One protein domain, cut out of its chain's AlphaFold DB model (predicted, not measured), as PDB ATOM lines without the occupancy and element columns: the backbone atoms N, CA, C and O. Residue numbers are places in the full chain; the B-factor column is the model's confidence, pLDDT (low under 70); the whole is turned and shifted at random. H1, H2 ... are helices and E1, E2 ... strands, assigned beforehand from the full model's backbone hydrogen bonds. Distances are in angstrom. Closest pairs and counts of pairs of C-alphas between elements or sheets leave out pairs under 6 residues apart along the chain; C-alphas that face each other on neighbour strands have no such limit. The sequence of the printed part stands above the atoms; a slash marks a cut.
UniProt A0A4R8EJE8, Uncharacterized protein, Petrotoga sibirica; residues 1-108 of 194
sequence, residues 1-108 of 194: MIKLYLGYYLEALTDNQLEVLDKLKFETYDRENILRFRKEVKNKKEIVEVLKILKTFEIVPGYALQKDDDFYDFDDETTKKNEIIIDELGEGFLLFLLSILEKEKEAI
ATOM      1  N   MET A   1     -62.647   9.561 -32.209       83.00
ATOM      2  CA  MET A   1     -61.286   9.846 -31.665       83.00
ATOM      3  C   MET A   1     -60.266   9.376 -32.687       83.00
ATOM      4  O   MET A   1     -60.364   8.229 -33.104       83.00
ATOM      5  N   ILE A   2     -59.331  10.236 -33.102       93.25
ATOM      6  CA  ILE A   2     -58.309   9.883 -34.099       93.25
ATOM      7  C   ILE A   2     -57.131   9.140 -33.457       93.25
ATOM      8  O   ILE A   2     -56.647   9.530 -32.392       93.25
ATOM      9  N   LYS A   3     -56.643   8.092 -34.120       96.12
ATOM     10  CA  LYS A   3     -55.346   7.472 -33.835       96.12
ATOM     11  C   LYS A   3     -54.468   7.538 -35.072       96.12
ATOM     12  O   LYS A   3     -54.931   7.237 -36.170       96.12
ATOM     13  N   LEU A   4     -53.210   7.909 -34.877       96.69
ATOM     14  CA  LEU A   4     -52.200   7.960 -35.925       96.69
ATOM     15  C   LEU A   4     -51.216   6.813 -35.732       96.69
ATOM     16  O   LEU A   4     -50.762   6.551 -34.619       96.69
ATOM     17  N   TYR A   5     -50.861   6.170 -36.832       97.31
ATOM     18  CA  TYR A   5     -49.923   5.069 -36.864       97.31
ATOM     19  C   TYR A   5     -48.829   5.341 -37.886       97.31
ATOM     20  O   TYR A   5     -49.101   5.886 -38.953       97.31
ATOM     21  N   LEU A   6     -47.608   4.907 -37.587       97.44
ATOM     22  CA  LEU A   6     -46.562   4.718 -38.591       97.44
ATOM     23  C   LEU A   6     -46.463   3.230 -38.898       97.44
ATOM     24  O   LEU A   6     -46.351   2.433 -37.965       97.44
ATOM     25  N   GLY A   7     -46.530   2.866 -40.175       96.06
ATOM     26  CA  GLY A   7     -46.596   1.472 -40.598       96.06
ATOM     27  C   GLY A   7     -45.877   1.192 -41.909       96.06
ATOM     28  O   GLY A   7     -45.561   2.106 -42.678       96.06
ATOM     29  N   TYR A   8     -45.571  -0.086 -42.114       97.19
ATOM     30  CA  TYR A   8     -44.919  -0.592 -43.317       97.19
ATOM     31  C   TYR A   8     -45.188  -2.094 -43.499       97.19
ATOM     32  O   TYR A   8     -45.801  -2.746 -42.646       97.19
ATOM     33  N   TYR A   9     -44.718  -2.650 -44.614       96.38
ATOM     34  CA  TYR A   9     -44.817  -4.077 -44.907       96.38
ATOM     35  C   TYR A   9     -43.837  -4.899 -44.066       96.38
ATOM     36  O   TYR A   9     -42.672  -4.526 -43.909       96.38
ATOM     37  N   LEU A  10     -44.303  -6.037 -43.549       94.06
ATOM     38  CA  LEU A  10     -43.503  -6.921 -42.695       94.06
ATOM     39  C   LEU A  10     -42.350  -7.588 -43.460       94.06
ATOM     40  O   LEU A  10     -41.285  -7.805 -42.897       94.06
ATOM     41  N   GLU A  11     -42.541  -7.856 -44.754       90.88
ATOM     42  CA  GLU A  11     -41.554  -8.482 -45.651       90.88
ATOM     43  C   GLU A  11     -40.260  -7.678 -45.836       90.88
ATOM     44  O   GLU A  11     -39.256  -8.208 -46.308       90.88
ATOM     45  N   ALA A  12     -40.271  -6.398 -45.455       88.62
ATOM     46  CA  ALA A  12     -39.090  -5.548 -45.473       88.62
ATOM     47  C   ALA A  12     -38.114  -5.847 -44.323       88.62
ATOM     48  O   ALA A  12     -37.023  -5.276 -44.299       88.62
ATOM     49  N   LEU A  13     -38.510  -6.692 -43.366       92.50
ATOM     50  CA  LEU A  13     -37.775  -6.934 -42.133       92.50
ATOM     51  C   LEU A  13     -37.149  -8.328 -42.075       92.50
ATOM     52  O   LEU A  13     -37.675  -9.304 -42.603       92.50
ATOM     53  N   THR A  14     -36.036  -8.417 -41.359       92.00
ATOM     54  CA  THR A  14     -35.414  -9.666 -40.916       92.00
ATOM     55  C   THR A  14     -35.897 -10.056 -39.525       92.00
ATOM     56  O   THR A  14     -36.407  -9.220 -38.776       92.00
ATOM     57  N   ASP A  15     -35.678 -11.313 -39.138       91.12
ATOM     58  CA  ASP A  15     -36.084 -11.839 -37.827       91.12
ATOM     59  C   ASP A  15     -35.540 -10.997 -36.658       91.12
ATOM     60  O   ASP A  15     -36.269 -10.667 -35.726       91.12
ATOM     61  N   ASN A  16     -34.285 -10.545 -36.740       92.50
ATOM     62  CA  ASN A  16     -33.690  -9.690 -35.709       92.50
ATOM     63  C   ASN A  16     -34.362  -8.316 -35.631       92.50
ATOM     64  O   ASN A  16     -34.589  -7.790 -34.540       92.50
ATOM     65  N   GLN A  17     -34.694  -7.712 -36.775       94.62
ATOM     66  CA  GLN A  17     -35.417  -6.443 -36.786       94.62
ATOM     67  C   GLN A  17     -36.833  -6.623 -36.222       94.62
ATOM     68  O   GLN A  17     -37.288  -5.775 -35.453       94.62
ATOM     69  N   LEU A  18     -37.497  -7.747 -36.524       93.06
ATOM     70  CA  LEU A  18     -38.793  -8.102 -35.940       93.06
ATOM     71  C   LEU A  18     -38.715  -8.208 -34.414       93.06
ATOM     72  O   LEU A  18     -39.551  -7.622 -33.728       93.06
ATOM     73  N   GLU A  19     -37.682  -8.848 -33.861       91.69
ATOM     74  CA  GLU A  19     -37.477  -8.882 -32.408       91.69
ATOM     75  C   GLU A  19     -37.286  -7.488 -31.795       91.69
ATOM     76  O   GLU A  19     -37.711  -7.228 -30.664       91.69
ATOM     77  N   VAL A  20     -36.599  -6.584 -32.501       92.31
ATOM     78  CA  VAL A  20     -36.434  -5.197 -32.046       92.31
ATOM     79  C   VAL A  20     -37.786  -4.486 -32.023       92.31
ATOM     80  O   VAL A  20     -38.096  -3.812 -31.036       92.31
ATOM     81  N   LEU A  21     -38.602  -4.651 -33.066       93.19
ATOM     82  CA  LEU A  21     -39.932  -4.046 -33.141       93.19
ATOM     83  C   LEU A  21     -40.901  -4.621 -32.097       93.19
ATOM     84  O   LEU A  21     -41.639  -3.854 -31.474       93.19
ATOM     85  N   ASP A  22     -40.854  -5.926 -31.831       90.25
ATOM     86  CA  ASP A  22     -41.656  -6.581 -30.788       90.25
ATOM     87  C   ASP A  22     -41.349  -6.002 -29.394       90.25
ATOM     88  O   ASP A  22     -42.244  -5.540 -28.680       90.25
ATOM     89  N   LYS A  23     -40.060  -5.849 -29.053       90.25
ATOM     90  CA  LYS A  23     -39.614  -5.194 -27.802       90.25
ATOM     91  C   LYS A  23     -40.114  -3.749 -27.680       90.25
ATOM     92  O   LYS A  23     -40.300  -3.244 -26.570       90.25
ATOM     93  N   LEU A  24     -40.333  -3.077 -28.808       89.31
ATOM     94  CA  LEU A  24     -40.849  -1.710 -28.890       89.31
ATOM     95  C   LEU A  24     -42.381  -1.650 -29.000       89.31
ATOM     96  O   LEU A  24     -42.947  -0.554 -29.094       89.31
ATOM     97  N   LYS A  25     -43.065  -2.796 -28.906       92.88
ATOM     98  CA  LYS A  25     -44.525  -2.944 -28.954       92.88
ATOM     99  C   LYS A  25     -45.125  -2.398 -30.251       92.88
ATOM    100  O   LYS A  25     -46.064  -1.595 -30.199       92.88
ATOM    101  N   PHE A  26     -44.519  -2.722 -31.388       95.81
ATOM    102  CA  PHE A  26     -45.191  -2.592 -32.678       95.81
ATOM    103  C   PHE A  26     -46.246  -3.696 -32.800       95.81
ATOM    104  O   PHE A  26     -46.068  -4.794 -32.287       95.81
ATOM    105  N   GLU A  27     -47.356  -3.387 -33.455       95.00
ATOM    106  CA  GLU A  27     -48.428  -4.336 -33.734       95.00
ATOM    107  C   GLU A  27     -48.230  -4.911 -35.133       95.00
ATOM    108  O   GLU A  27     -48.021  -4.152 -36.078       95.00
ATOM    109  N   THR A  28     -48.345  -6.229 -35.285       95.12
ATOM    110  CA  THR A  28     -48.418  -6.893 -36.593       95.12
ATOM    111  C   THR A  28     -49.866  -7.213 -36.940       95.12
ATOM    112  O   THR A  28     -50.634  -7.610 -36.063       95.12
ATOM    113  N   TYR A  29     -50.241  -7.080 -38.207       94.75
ATOM    114  CA  TYR A  29     -51.589  -7.387 -38.681       94.75
ATOM    115  C   TYR A  29     -51.568  -7.859 -40.137       94.75
ATOM    116  O   TYR A  29     -50.625  -7.580 -40.877       94.75
ATOM    117  N   ASP A  30     -52.618  -8.576 -40.528       94.25
ATOM    118  CA  ASP A  30     -52.877  -8.967 -41.912       94.25
ATOM    119  C   ASP A  30     -54.060  -8.163 -42.456       94.25
ATOM    120  O   ASP A  30     -55.062  -7.966 -41.762       94.25
ATOM    121  N   ARG A  31     -53.938  -7.688 -43.694       90.44
ATOM    122  CA  ARG A  31     -55.049  -7.113 -44.460       90.44
ATOM    123  C   ARG A  31     -54.833  -7.470 -45.925       90.44
ATOM    124  O   ARG A  31     -53.736  -7.304 -46.446       90.44
ATOM    125  N   GLU A  32     -55.850  -7.999 -46.593       90.50
ATOM    126  CA  GLU A  32     -55.742  -8.422 -48.002       90.50
ATOM    127  C   GLU A  32     -54.619  -9.457 -48.265       90.50
ATOM    128  O   GLU A  32     -54.049  -9.493 -49.353       90.50
ATOM    129  N   ASN A  33     -54.323 -10.334 -47.292       91.31
ATOM    130  CA  ASN A  33     -53.223 -11.317 -47.324       91.31
ATOM    131  C   ASN A  33     -51.812 -10.701 -47.377       91.31
ATOM    132  O   ASN A  33     -50.862 -11.356 -47.813       91.31
ATOM    133  N   ILE A  34     -51.675  -9.439 -46.973       92.50
ATOM    134  CA  ILE A  34     -50.393  -8.753 -46.861       92.50
ATOM    135  C   ILE A  34     -50.110  -8.496 -45.380       92.50
ATOM    136  O   ILE A  34     -50.844  -7.766 -44.701       92.50
ATOM    137  N   LEU A  35     -48.999  -9.064 -44.907       95.19
ATOM    138  CA  LEU A  35     -48.504  -8.875 -43.549       95.19
ATOM    139  C   LEU A  35     -47.872  -7.492 -43.394       95.19
ATOM    140  O   LEU A  35     -46.966  -7.098 -44.135       95.19
ATOM    141  N   ARG A  36     -48.330  -6.761 -42.385       96.38
ATOM    142  CA  ARG A  36     -47.926  -5.388 -42.085       96.38
ATOM    143  C   ARG A  36     -47.561  -5.252 -40.615       96.38
ATOM    144  O   ARG A  36     -47.945  -6.071 -39.775       96.38
ATOM    145  N   PHE A  37     -46.845  -4.183 -40.294       96.69
ATOM    146  CA  PHE A  37     -46.623  -3.757 -38.920       96.69
ATOM    147  C   PHE A  37     -46.913  -2.268 -38.761       96.69
ATOM    148  O   PHE A  37     -46.773  -1.489 -39.704       96.69
ATOM    149  N   ARG A  38     -47.299  -1.858 -37.552       96.62
ATOM    150  CA  ARG A  38     -47.570  -0.457 -37.226       96.62
ATOM    151  C   ARG A  38     -47.255  -0.111 -35.780       96.62
ATOM    152  O   ARG A  38     -47.231  -0.971 -34.902       96.62
ATOM    153  N   LYS A  39     -47.087   1.179 -35.512       97.38
ATOM    154  CA  LYS A  39     -46.984   1.731 -34.162       97.38
ATOM    155  C   LYS A  39     -47.874   2.949 -34.018       97.38
ATOM    156  O   LYS A  39     -47.713   3.904 -34.774       97.38
ATOM    157  N   GLU A  40     -48.779   2.918 -33.041       97.00
ATOM    158  CA  GLU A  40     -49.542   4.107 -32.653       97.00
ATOM    159  C   GLU A  40     -48.577   5.173 -32.119       97.00
ATOM    160  O   GLU A  40     -47.736   4.878 -31.264       97.00
ATOM    161  N   VAL A  41     -48.712   6.399 -32.616       96.12
ATOM    162  CA  VAL A  41     -47.925   7.564 -32.207       96.12
ATOM    163  C   VAL A  41     -48.860   8.663 -31.720       96.12
ATOM    164  O   VAL A  41     -49.808   9.045 -32.403       96.12
ATOM    165  N   LYS A  42     -48.594   9.197 -30.526       92.56
ATOM    166  CA  LYS A  42     -49.510  10.152 -29.873       92.56
ATOM    167  C   LYS A  42     -49.099  11.606 -30.029       92.56
ATOM    168  O   LYS A  42     -49.886  12.512 -29.775       92.56
ATOM    169  N   ASN A  43     -47.841  11.852 -30.377       92.44
ATOM    170  CA  ASN A  43     -47.278  13.192 -30.452       92.44
ATOM    171  C   ASN A  43     -46.041  13.227 -31.360       92.44
ATOM    172  O   ASN A  43     -45.485  12.201 -31.750       92.44
ATOM    173  N   LYS A  44     -45.576  14.445 -31.659       95.25
ATOM    174  CA  LYS A  44     -44.398  14.689 -32.506       95.25
ATOM    175  C   LYS A  44     -43.122  14.024 -31.981       95.25
ATOM    176  O   LYS A  44     -42.277  13.640 -32.781       95.25
ATOM    177  N   LYS A  45     -42.972  13.887 -30.660       95.88
ATOM    178  CA  LYS A  45     -41.792  13.263 -30.051       95.88
ATOM    179  C   LYS A  45     -41.767  11.759 -30.334       95.88
ATOM    180  O   LYS A  45     -40.750  11.257 -30.791       95.88
ATOM    181  N   GLU A  46     -42.891  11.076 -30.137       95.38
ATOM    182  CA  GLU A  46     -43.026   9.646 -30.445       95.38
ATOM    183  C   GLU A  46     -42.824   9.359 -31.938       95.38
ATOM    184  O   GLU A  46     -42.168   8.380 -32.283       95.38
ATOM    185  N   ILE A  47     -43.302  10.242 -32.825       96.75
ATOM    186  CA  ILE A  47     -43.027  10.157 -34.269       96.75
ATOM    187  C   ILE A  47     -41.516  10.134 -34.526       96.75
ATOM    188  O   ILE A  47     -41.021   9.236 -35.199       96.75
ATOM    189  N   VAL A  48     -40.770  11.086 -33.959       96.81
ATOM    190  CA  VAL A  48     -39.308  11.168 -34.123       96.81
ATOM    191  C   VAL A  48     -38.613   9.919 -33.571       96.81
ATOM    192  O   VAL A  48     -37.677   9.411 -34.186       96.81
ATOM    193  N   GLU A  49     -39.050   9.416 -32.416       94.75
ATOM    194  CA  GLU A  49     -38.477   8.217 -31.792       94.75
ATOM    195  C   GLU A  49     -38.675   6.973 -32.667       94.75
ATOM    196  O   GLU A  49     -37.709   6.253 -32.925       94.75
ATOM    197  N   VAL A  50     -39.891   6.760 -33.180       95.88
ATOM    198  CA  VAL A  50     -40.209   5.655 -34.098       95.88
ATOM    199  C   VAL A  50     -39.415   5.776 -35.397       95.88
ATOM    200  O   VAL A  50     -38.793   4.805 -35.829       95.88
ATOM    201  N   LEU A  51     -39.368   6.967 -35.994       96.31
ATOM    202  CA  LEU A  51     -38.629   7.203 -37.236       96.31
ATOM    203  C   LEU A  51     -37.129   6.963 -37.085       96.31
ATOM    204  O   LEU A  51     -36.507   6.427 -37.994       96.31
ATOM    205  N   LYS A  52     -36.544   7.278 -35.925       93.88
ATOM    206  CA  LYS A  52     -35.130   6.991 -35.661       93.88
ATOM    207  C   LYS A  52     -34.817   5.496 -35.763       93.88
ATOM    208  O   LYS A  52     -33.774   5.148 -36.308       93.88
ATOM    209  N   ILE A  53     -35.702   4.641 -35.248       93.06
ATOM    210  CA  ILE A  53     -35.556   3.180 -35.309       93.06
ATOM    211  C   ILE A  53     -35.718   2.697 -36.752       93.06
ATOM    212  O   ILE A  53     -34.864   1.979 -37.263       93.06
ATOM    213  N   LEU A  54     -36.781   3.132 -37.430       95.19
ATOM    214  CA  LEU A  54     -37.078   2.685 -38.794       95.19
ATOM    215  C   LEU A  54     -36.029   3.154 -39.806       95.19
ATOM    216  O   LEU A  54     -35.637   2.372 -40.669       95.19
ATOM    217  N   LYS A  55     -35.477   4.364 -39.643       95.38
ATOM    218  CA  LYS A  55     -34.334   4.827 -40.439       95.38
ATOM    219  C   LYS A  55     -33.138   3.895 -40.316       95.38
ATOM    220  O   LYS A  55     -32.485   3.635 -41.320       95.38
ATOM    221  N   THR A  56     -32.828   3.400 -39.113       93.75
ATOM    222  CA  THR A  56     -31.719   2.450 -38.941       93.75
ATOM    223  C   THR A  56     -31.917   1.217 -39.816       93.75
ATOM    224  O   THR A  56     -30.953   0.736 -40.396       93.75
ATOM    225  N   PHE A  57     -33.158   0.771 -39.995       94.88
ATOM    226  CA  PHE A  57     -33.521  -0.353 -40.862       94.88
ATOM    227  C   PHE A  57     -33.667   0.030 -42.345       94.88
ATOM    228  O   PHE A  57     -34.068  -0.798 -43.154       94.88
ATOM    229  N   GLU A  58     -33.324   1.270 -42.716       94.94
ATOM    230  CA  GLU A  58     -33.560   1.876 -44.034       94.94
ATOM    231  C   GLU A  58     -35.040   1.891 -44.467       94.94
ATOM    232  O   GLU A  58     -35.347   1.828 -45.659       94.94
ATOM    233  N   ILE A  59     -35.969   2.007 -43.515       95.44
ATOM    234  CA  ILE A  59     -37.411   2.056 -43.775       95.44
ATOM    235  C   ILE A  59     -37.919   3.489 -43.644       95.44
ATOM    236  O   ILE A  59     -37.779   4.127 -42.599       95.44
ATOM    237  N   VAL A  60     -38.589   3.961 -44.696       95.56
ATOM    238  CA  VAL A  60     -39.430   5.162 -44.652       95.56
ATOM    239  C   VAL A  60     -40.877   4.690 -44.497       95.56
ATOM    240  O   VAL A  60     -41.443   4.187 -45.470       95.56
ATOM    241  N   PRO A  61     -41.477   4.777 -43.295       95.81
ATOM    242  CA  PRO A  61     -42.838   4.301 -43.095       95.81
ATOM    243  C   PRO A  61     -43.844   5.201 -43.810       95.81
ATOM    244  O   PRO A  61     -43.616   6.399 -43.992       95.81
ATOM    245  N   GLY A  62     -45.003   4.637 -44.135       95.94
ATOM    246  CA  GLY A  62     -46.192   5.439 -44.392       95.94
ATOM    247  C   GLY A  62     -46.946   5.718 -43.089       95.94
ATOM    248  O   GLY A  62     -46.609   5.190 -42.025       95.94
ATOM    249  N   TYR A  63     -47.982   6.550 -43.167       96.62
ATOM    250  CA  TYR A  63     -48.866   6.816 -42.034       96.62
ATOM    251  C   TYR A  63     -50.267   6.268 -42.290       96.62
ATOM    252  O   TYR A  63     -50.847   6.472 -43.357       96.62
ATOM    253  N   ALA A  64     -50.801   5.591 -41.280       95.81
ATOM    254  CA  ALA A  64     -52.156   5.066 -41.239       95.81
ATOM    255  C   ALA A  64     -52.955   5.782 -40.145       95.81
ATOM    256  O   ALA A  64     -52.393   6.330 -39.192       95.81
ATOM    257  N   LEU A  65     -54.274   5.788 -40.283       95.50
ATOM    258  CA  LEU A  65     -55.186   6.525 -39.418       95.50
ATOM    259  C   LEU A  65     -56.371   5.647 -39.044       95.50
ATOM    260  O   LEU A  65     -56.947   4.977 -39.894       95.50
ATOM    261  N   GLN A  66     -56.778   5.708 -37.785       94.81
ATOM    262  CA  GLN A  66     -58.075   5.203 -37.355       94.81
ATOM    263  C   GLN A  66     -58.939   6.382 -36.923       94.81
ATOM    264  O   GLN A  66     -58.527   7.157 -36.055       94.81
ATOM    265  N   LYS A  67     -60.130   6.508 -37.511       94.19
ATOM    266  CA  LYS A  67     -61.158   7.455 -37.079       94.19
ATOM    267  C   LYS A  67     -62.421   6.667 -36.780       94.19
ATOM    268  O   LYS A  67     -63.072   6.166 -37.687       94.19
ATOM    269  N   ASP A  68     -62.736   6.572 -35.494       90.88
ATOM    270  CA  ASP A  68     -63.863   5.784 -34.997       90.88
ATOM    271  C   ASP A  68     -63.735   4.314 -35.455       90.88
ATOM    272  O   ASP A  68     -62.733   3.672 -35.114       90.88
ATOM    273  N   ASP A  69     -64.690   3.799 -36.230       90.50
ATOM    274  CA  ASP A  69     -64.665   2.423 -36.748       90.50
ATOM    275  C   ASP A  69     -63.910   2.288 -38.084       90.50
ATOM    276  O   ASP A  69     -63.560   1.178 -38.490       90.50
ATOM    277  N   ASP A  70     -63.601   3.405 -38.749       92.00
ATOM    278  CA  ASP A  70     -62.903   3.402 -40.031       92.00
ATOM    279  C   ASP A  70     -61.382   3.367 -39.838       92.00
ATOM    280  O   ASP A  70     -60.795   4.199 -39.132       92.00
ATOM    281  N   PHE A  71     -60.720   2.444 -40.538       93.25
ATOM    282  CA  PHE A  71     -59.263   2.346 -40.584       93.25
ATOM    283  C   PHE A  71     -58.727   2.565 -42.004       93.25
ATOM    284  O   PHE A  71     -58.978   1.775 -42.915       93.25
ATOM    285  N   TYR A  72     -57.936   3.624 -42.159       94.31
ATOM    286  CA  TYR A  72     -57.267   4.027 -43.391       94.31
ATOM    287  C   TYR A  72     -55.797   3.629 -43.300       94.31
ATOM    288  O   TYR A  72     -55.052   4.187 -42.489       94.31
ATOM    289  N   ASP A  73     -55.379   2.657 -44.099       94.50
ATOM    290  CA  ASP A  73     -54.028   2.104 -44.030       94.50
ATOM    291  C   ASP A  73     -52.991   3.025 -44.690       94.50
ATOM    292  O   ASP A  73     -53.321   4.047 -45.297       94.50
ATOM    293  N   PHE A  74     -51.707   2.708 -44.551       93.31
ATOM    294  CA  PHE A  74     -50.624   3.565 -45.027       93.31
ATOM    295  C   PHE A  74     -50.480   3.581 -46.554       93.31
ATOM    296  O   PHE A  74     -50.026   4.589 -47.098       93.31
ATOM    297  N   ASP A  75     -50.903   2.515 -47.224       90.94
ATOM    298  CA  ASP A  75     -50.923   2.309 -48.678       90.94
ATOM    299  C   ASP A  75     -52.251   2.739 -49.339       90.94
ATOM    300  O   ASP A  75     -52.297   2.898 -50.558       90.94
ATOM    301  N   ASP A  76     -53.293   3.016 -48.545       89.44
ATOM    302  CA  ASP A  76     -54.578   3.557 -49.013       89.44
ATOM    303  C   ASP A  76     -54.464   5.010 -49.541       89.44
ATOM    304  O   ASP A  76     -53.483   5.723 -49.293       89.44
ATOM    305  N   GLU A  77     -55.520   5.490 -50.212       84.56
ATOM    306  CA  GLU A  77     -55.611   6.840 -50.785       84.56
ATOM    307  C   GLU A  77     -55.267   7.958 -49.778       84.56
ATOM    308  O   GLU A  77     -55.863   8.100 -48.706       84.56
ATOM    309  N   THR A  78     -54.300   8.796 -50.151       88.06
ATOM    310  CA  THR A  78     -53.709   9.814 -49.272       88.06
ATOM    311  C   THR A  78     -54.617  11.020 -49.025       88.06
ATOM    312  O   THR A  78     -54.552  11.619 -47.953       88.06
ATOM    313  N   THR A  79     -55.480  11.382 -49.978       92.12
ATOM    314  CA  THR A  79     -56.316  12.596 -49.911       92.12
ATOM    315  C   THR A  79     -57.207  12.596 -48.672       92.12
ATOM    316  O   THR A  79     -57.114  13.494 -47.838       92.12
ATOM    317  N   LYS A  80     -57.988  11.527 -48.487       91.62
ATOM    318  CA  LYS A  80     -58.913  11.392 -47.356       91.62
ATOM    319  C   LYS A  80     -58.185  11.319 -46.010       91.62
ATOM    320  O   LYS A  80     -58.633  11.895 -45.023       91.62
ATOM    321  N   LYS A  81     -57.024  10.656 -45.970       94.12
ATOM    322  CA  LYS A  81     -56.150  10.615 -44.786       94.12
ATOM    323  C   LYS A  81     -55.668  12.014 -44.389       94.12
ATOM    324  O   LYS A  81     -55.710  12.371 -43.213       94.12
ATOM    325  N   ASN A  82     -55.247  12.814 -45.367       95.88
ATOM    326  CA  ASN A  82     -54.784  14.183 -45.147       95.88
ATOM    327  C   ASN A  82     -55.890  15.091 -44.621       95.88
ATOM    328  O   ASN A  82     -55.651  15.811 -43.656       95.88
ATOM    329  N   GLU A  83     -57.078  15.036 -45.221       95.44
ATOM    330  CA  GLU A  83     -58.242  15.813 -44.777       95.44
ATOM    331  C   GLU A  83     -58.571  15.513 -43.311       95.44
ATOM    332  O   GLU A  83     -58.657  16.429 -42.497       95.44
ATOM    333  N   ILE A  84     -58.610  14.229 -42.933       95.38
ATOM    334  CA  ILE A  84     -58.840  13.819 -41.541       95.38
ATOM    335  C   ILE A  84     -57.769  14.388 -40.595       95.38
ATOM    336  O   ILE A  84     -58.100  14.853 -39.506       95.38
ATOM    337  N   ILE A  85     -56.487  14.363 -40.976       95.31
ATOM    338  CA  ILE A  85     -55.416  14.946 -40.151       95.31
ATOM    339  C   ILE A  85     -55.577  16.465 -40.039       95.31
ATOM    340  O   ILE A  85     -55.381  17.008 -38.952       95.31
ATOM    341  N   ILE A  86     -55.900  17.155 -41.134       96.69
ATOM    342  CA  ILE A  86     -56.081  18.613 -41.141       96.69
ATOM    343  C   ILE A  86     -57.220  18.999 -40.198       96.69
ATOM    344  O   ILE A  86     -57.025  19.879 -39.358       96.69
ATOM    345  N   ASP A  87     -58.354  18.310 -40.287       95.88
ATOM    346  CA  ASP A  87     -59.540  18.603 -39.485       95.88
ATOM    347  C   ASP A  87     -59.320  18.330 -37.988       95.88
ATOM    348  O   ASP A  87     -59.773  19.097 -37.140       95.88
ATOM    349  N   GLU A  88     -58.611  17.250 -37.644       95.00
ATOM    350  CA  GLU A  88     -58.479  16.790 -36.252       95.00
ATOM    351  C   GLU A  88     -57.212  17.311 -35.547       95.00
ATOM    352  O   GLU A  88     -57.214  17.531 -34.335       95.00
ATOM    353  N   LEU A  89     -56.106  17.482 -36.281       94.44
ATOM    354  CA  LEU A  89     -54.774  17.807 -35.742       94.44
ATOM    355  C   LEU A  89     -54.176  19.100 -36.325       94.44
ATOM    356  O   LEU A  89     -53.167  19.595 -35.811       94.44
ATOM    357  N   GLY A  90     -54.790  19.659 -37.369       96.19
ATOM    358  CA  GLY A  90     -54.373  20.893 -38.022       96.19
ATOM    359  C   GLY A  90     -53.348  20.696 -39.142       96.19
ATOM    360  O   GLY A  90     -52.469  19.834 -39.098       96.19
ATOM    361  N   GLU A  91     -53.400  21.586 -40.132       97.38
ATOM    362  CA  GLU A  91     -52.494  21.599 -41.291       97.38
ATOM    363  C   GLU A  91     -51.008  21.623 -40.893       97.38
ATOM    364  O   GLU A  91     -50.186  20.891 -41.444       97.38
ATOM    365  N   GLY A  92     -50.649  22.399 -39.866       97.69
ATOM    366  CA  GLY A  92     -49.271  22.462 -39.368       97.69
ATOM    367  C   GLY A  92     -48.750  21.131 -38.808       97.69
ATOM    368  O   GLY A  92     -47.536  20.905 -38.778       97.69
ATOM    369  N   PHE A  93     -49.634  20.236 -38.357       96.88
ATOM    370  CA  PHE A  93     -49.248  18.882 -37.964       96.88
ATOM    371  C   PHE A  93     -48.984  18.005 -39.189       96.88
ATOM    372  O   PHE A  93     -47.951  17.332 -39.228       96.88
ATOM    373  N   LEU A  94     -49.856  18.057 -40.200       96.62
ATOM    374  CA  LEU A  94     -49.659  17.327 -41.453       96.62
ATOM    375  C   LEU A  94     -48.344  17.733 -42.128       96.62
ATOM    376  O   LEU A  94     -47.530  16.874 -42.462       96.62
ATOM    377  N   LEU A  95     -48.084  19.038 -42.248       97.75
ATOM    378  CA  LEU A  95     -46.835  19.552 -42.814       97.75
ATOM    379  C   LEU A  95     -45.610  19.059 -42.043       97.75
ATOM    380  O   LEU A  95     -44.609  18.690 -42.656       97.75
ATOM    381  N   PHE A  96     -45.683  19.009 -40.709       97.81
ATOM    382  CA  PHE A  96     -44.621  18.428 -39.890       97.81
ATOM    383  C   PHE A  96     -44.389  16.949 -40.227       97.81
ATOM    384  O   PHE A  96     -43.241  16.566 -40.447       97.81
ATOM    385  N   LEU A  97     -45.454  16.142 -40.277       96.88
ATOM    386  CA  LEU A  97     -45.377  14.707 -40.553       96.88
ATOM    387  C   LEU A  97     -44.765  14.439 -41.934       96.88
ATOM    388  O   LEU A  97     -43.808  13.679 -42.046       96.88
ATOM    389  N   LEU A  98     -45.258  15.108 -42.975       96.38
ATOM    390  CA  LEU A  98     -44.738  14.944 -44.333       96.38
ATOM    391  C   LEU A  98     -43.277  15.402 -44.437       96.38
ATOM    392  O   LEU A  98     -42.443  14.704 -45.010       96.38
ATOM    393  N   SER A  99     -42.946  16.540 -43.819       97.69
ATOM    394  CA  SER A  99     -41.582  17.077 -43.839       97.69
ATOM    395  C   SER A  99     -40.583  16.164 -43.137       97.69
ATOM    396  O   SER A  99     -39.435  16.075 -43.567       97.69
ATOM    397  N   ILE A 100     -40.970  15.522 -42.029       97.06
ATOM    398  CA  ILE A 100     -40.051  14.624 -41.326       97.06
ATOM    399  C   ILE A 100     -39.863  13.310 -42.089       97.06
ATOM    400  O   ILE A 100     -38.735  12.840 -42.168       97.06
ATOM    401  N   LEU A 101     -40.909  12.772 -42.722       96.31
ATOM    402  CA  LEU A 101     -40.798  11.572 -43.560       96.31
ATOM    403  C   LEU A 101     -39.855  11.787 -44.754       96.31
ATOM    404  O   LEU A 101     -38.997  10.942 -45.009       96.31
ATOM    405  N   GLU A 102     -39.943  12.936 -45.434       96.69
ATOM    406  CA  GLU A 102     -39.028  13.250 -46.542       96.69
ATOM    407  C   GLU A 102     -37.577  13.399 -46.055       96.69
ATOM    408  O   GLU A 102     -36.655  12.868 -46.671       96.69
ATOM    409  N   LYS A 103     -37.354  14.021 -44.890       96.44
ATOM    410  CA  LYS A 103     -36.008  14.126 -44.299       96.44
ATOM    411  C   LYS A 103     -35.394  12.772 -43.954       96.44
ATOM    412  O   LYS A 103     -34.184  12.604 -44.087       96.44
ATOM    413  N   GLU A 104     -36.188  11.811 -43.490       95.81
ATOM    414  CA  GLU A 104     -35.681  10.463 -43.208       95.81
ATOM    415  C   GLU A 104     -35.254   9.749 -44.497       95.81
ATOM    416  O   GLU A 104     -34.195   9.120 -44.531       95.81
ATOM    417  N   LYS A 105     -36.012   9.921 -45.584       95.81
ATOM    418  CA  LYS A 105     -35.648   9.417 -46.913       95.81
ATOM    419  C   LYS A 105     -34.332  10.021 -47.415       95.81
ATOM    420  O   LYS A 105     -33.460   9.284 -47.873       95.81
ATOM    421  N   GLU A 106     -34.162  11.338 -47.293       96.62
ATOM    422  CA  GLU A 106     -32.909  12.027 -47.633       96.62
ATOM    423  C   GLU A 106     -31.727  11.526 -46.788       96.62
ATOM    424  O   GLU A 106     -30.633  11.305 -47.308       96.62
ATOM    425  N   ALA A 107     -31.942  11.305 -45.488       95.25
ATOM    426  CA  ALA A 107     -30.911  10.799 -44.587       95.25
ATOM    427  C   ALA A 107     -30.448   9.385 -44.974       95.25
ATOM    428  O   ALA A 107     -29.245   9.155 -45.074       95.25
ATOM    429  N   ILE A 108     -31.380   8.471 -45.267       95.81
ATOM    430  CA  ILE A 108     -31.060   7.110 -45.736       95.81
ATOM    431  C   ILE A 108     -30.262   7.165 -47.044       95.81
ATOM    432  O   ILE A 108     -29.275   6.448 -47.210       95.81
TER     433      ILE A 108
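What this domain is: This is residues 1 to 108 of the 194 residues of an uncharacterized protein of Petrotoga sibirica (UniProt A0A4R8EJE8). A five-stranded sheet, strongly twisted and curled like part of a barrel, has helices H2 and H3 packed over one face, while the longest helix, H4, reaches from H3, which it touches with residues 91 to 94, to H2, which it touches with residues 101 to 108, and only grazes the sheet between them with residues 97 to 101. The small helix H1 sits at the end of the sheet where E2 and E3 lie and only grazes it. The printed part has 108 residues, with four named helices and five named strands in the order E1 H1 E2 E3 H2 E4 E5 H3 H4; the sheet runs E2 E3 E1 E4 E5, antiparallel throughout, and the class is mixed, helices and strands. H2 and H3 on one face of the sheet make two layers, one of strands and one of helices. The whole is compact, with a radius of gyration of the C-alphas of 13.4 A and spans of 38 by 31 by 21 A.

Where its parts are: In the sheet, E1 is residues 2 to 9, 22.2 A long from C-alpha 2 at (-58.309, 9.883, -34.099); E3 is residues 34 to 41, 22.1 A; E4 is residues 62 to 67, 16.8 A. The edge strands are E2, residues 27 to 31, 12.9 A, and E5, residues 70 to 72, 6.6 A. H1 is residues 15 to 23, 12.5 A; H2 is residues 44 to 56, 18.8 A, from C-alpha 44 at (-44.398, 14.689, -32.506); H3 is residues 78 to 89, 15.8 A; H4 is residues 91 to 108, 26.3 A, to C-alpha 108 at (-31.060, 7.110, -45.736).

How they stand to each other: E1 and E4 are antiparallel, with N 5 and O 64 at 2.8 A; E1 and E3 likewise, with N 39 and O 6 at 2.9 A. The hairpin E2 and E3 has N 27 and O 38 at 2.8 A, and the hairpin E4 and E5 has N 65 and O 72 at 2.8 A. E1, H1, E2 and E3, H2, E4 are split strand-helix-strand units, each with another strand between its two strands, and right-handed crossovers. H2 lies over E3 at a height of 9.5 A over the sheet, along the strands; C-alphas 41 and 47 are their closest, 5.9 A. H3 lies over E1 and E4 at a height of 9.4 A; its closest C-alphas to E4 are those of Lys 81 and Leu 65, 6.8 A. With residues 91 to 94 alone, H4 touches residues 82 to 86 of H3, opposite ways at a steep tilt of 56 degrees; the closest C-alphas are those of Ile 85 and Leu 94, 6.4 A. With residues 101 to 108 alone, it touches residues 51 to 55 of H2, the same way at a shallow tilt of 19 degrees; the closest C-alphas are those of Lys 55 and Glu 104, 6.4 A. H1 is near H2, and H2 and H3 are apart. In H1, H2, H3 and H4 every O i to N i+4 pair is within hydrogen-bond range.

The domain as a whole: The C-alphas of Asn 16 and Asp 87 are the two farthest apart, 38.5 A. The printed part has no cut, its links are tight, and no printed residue is under 70 in pLDDT.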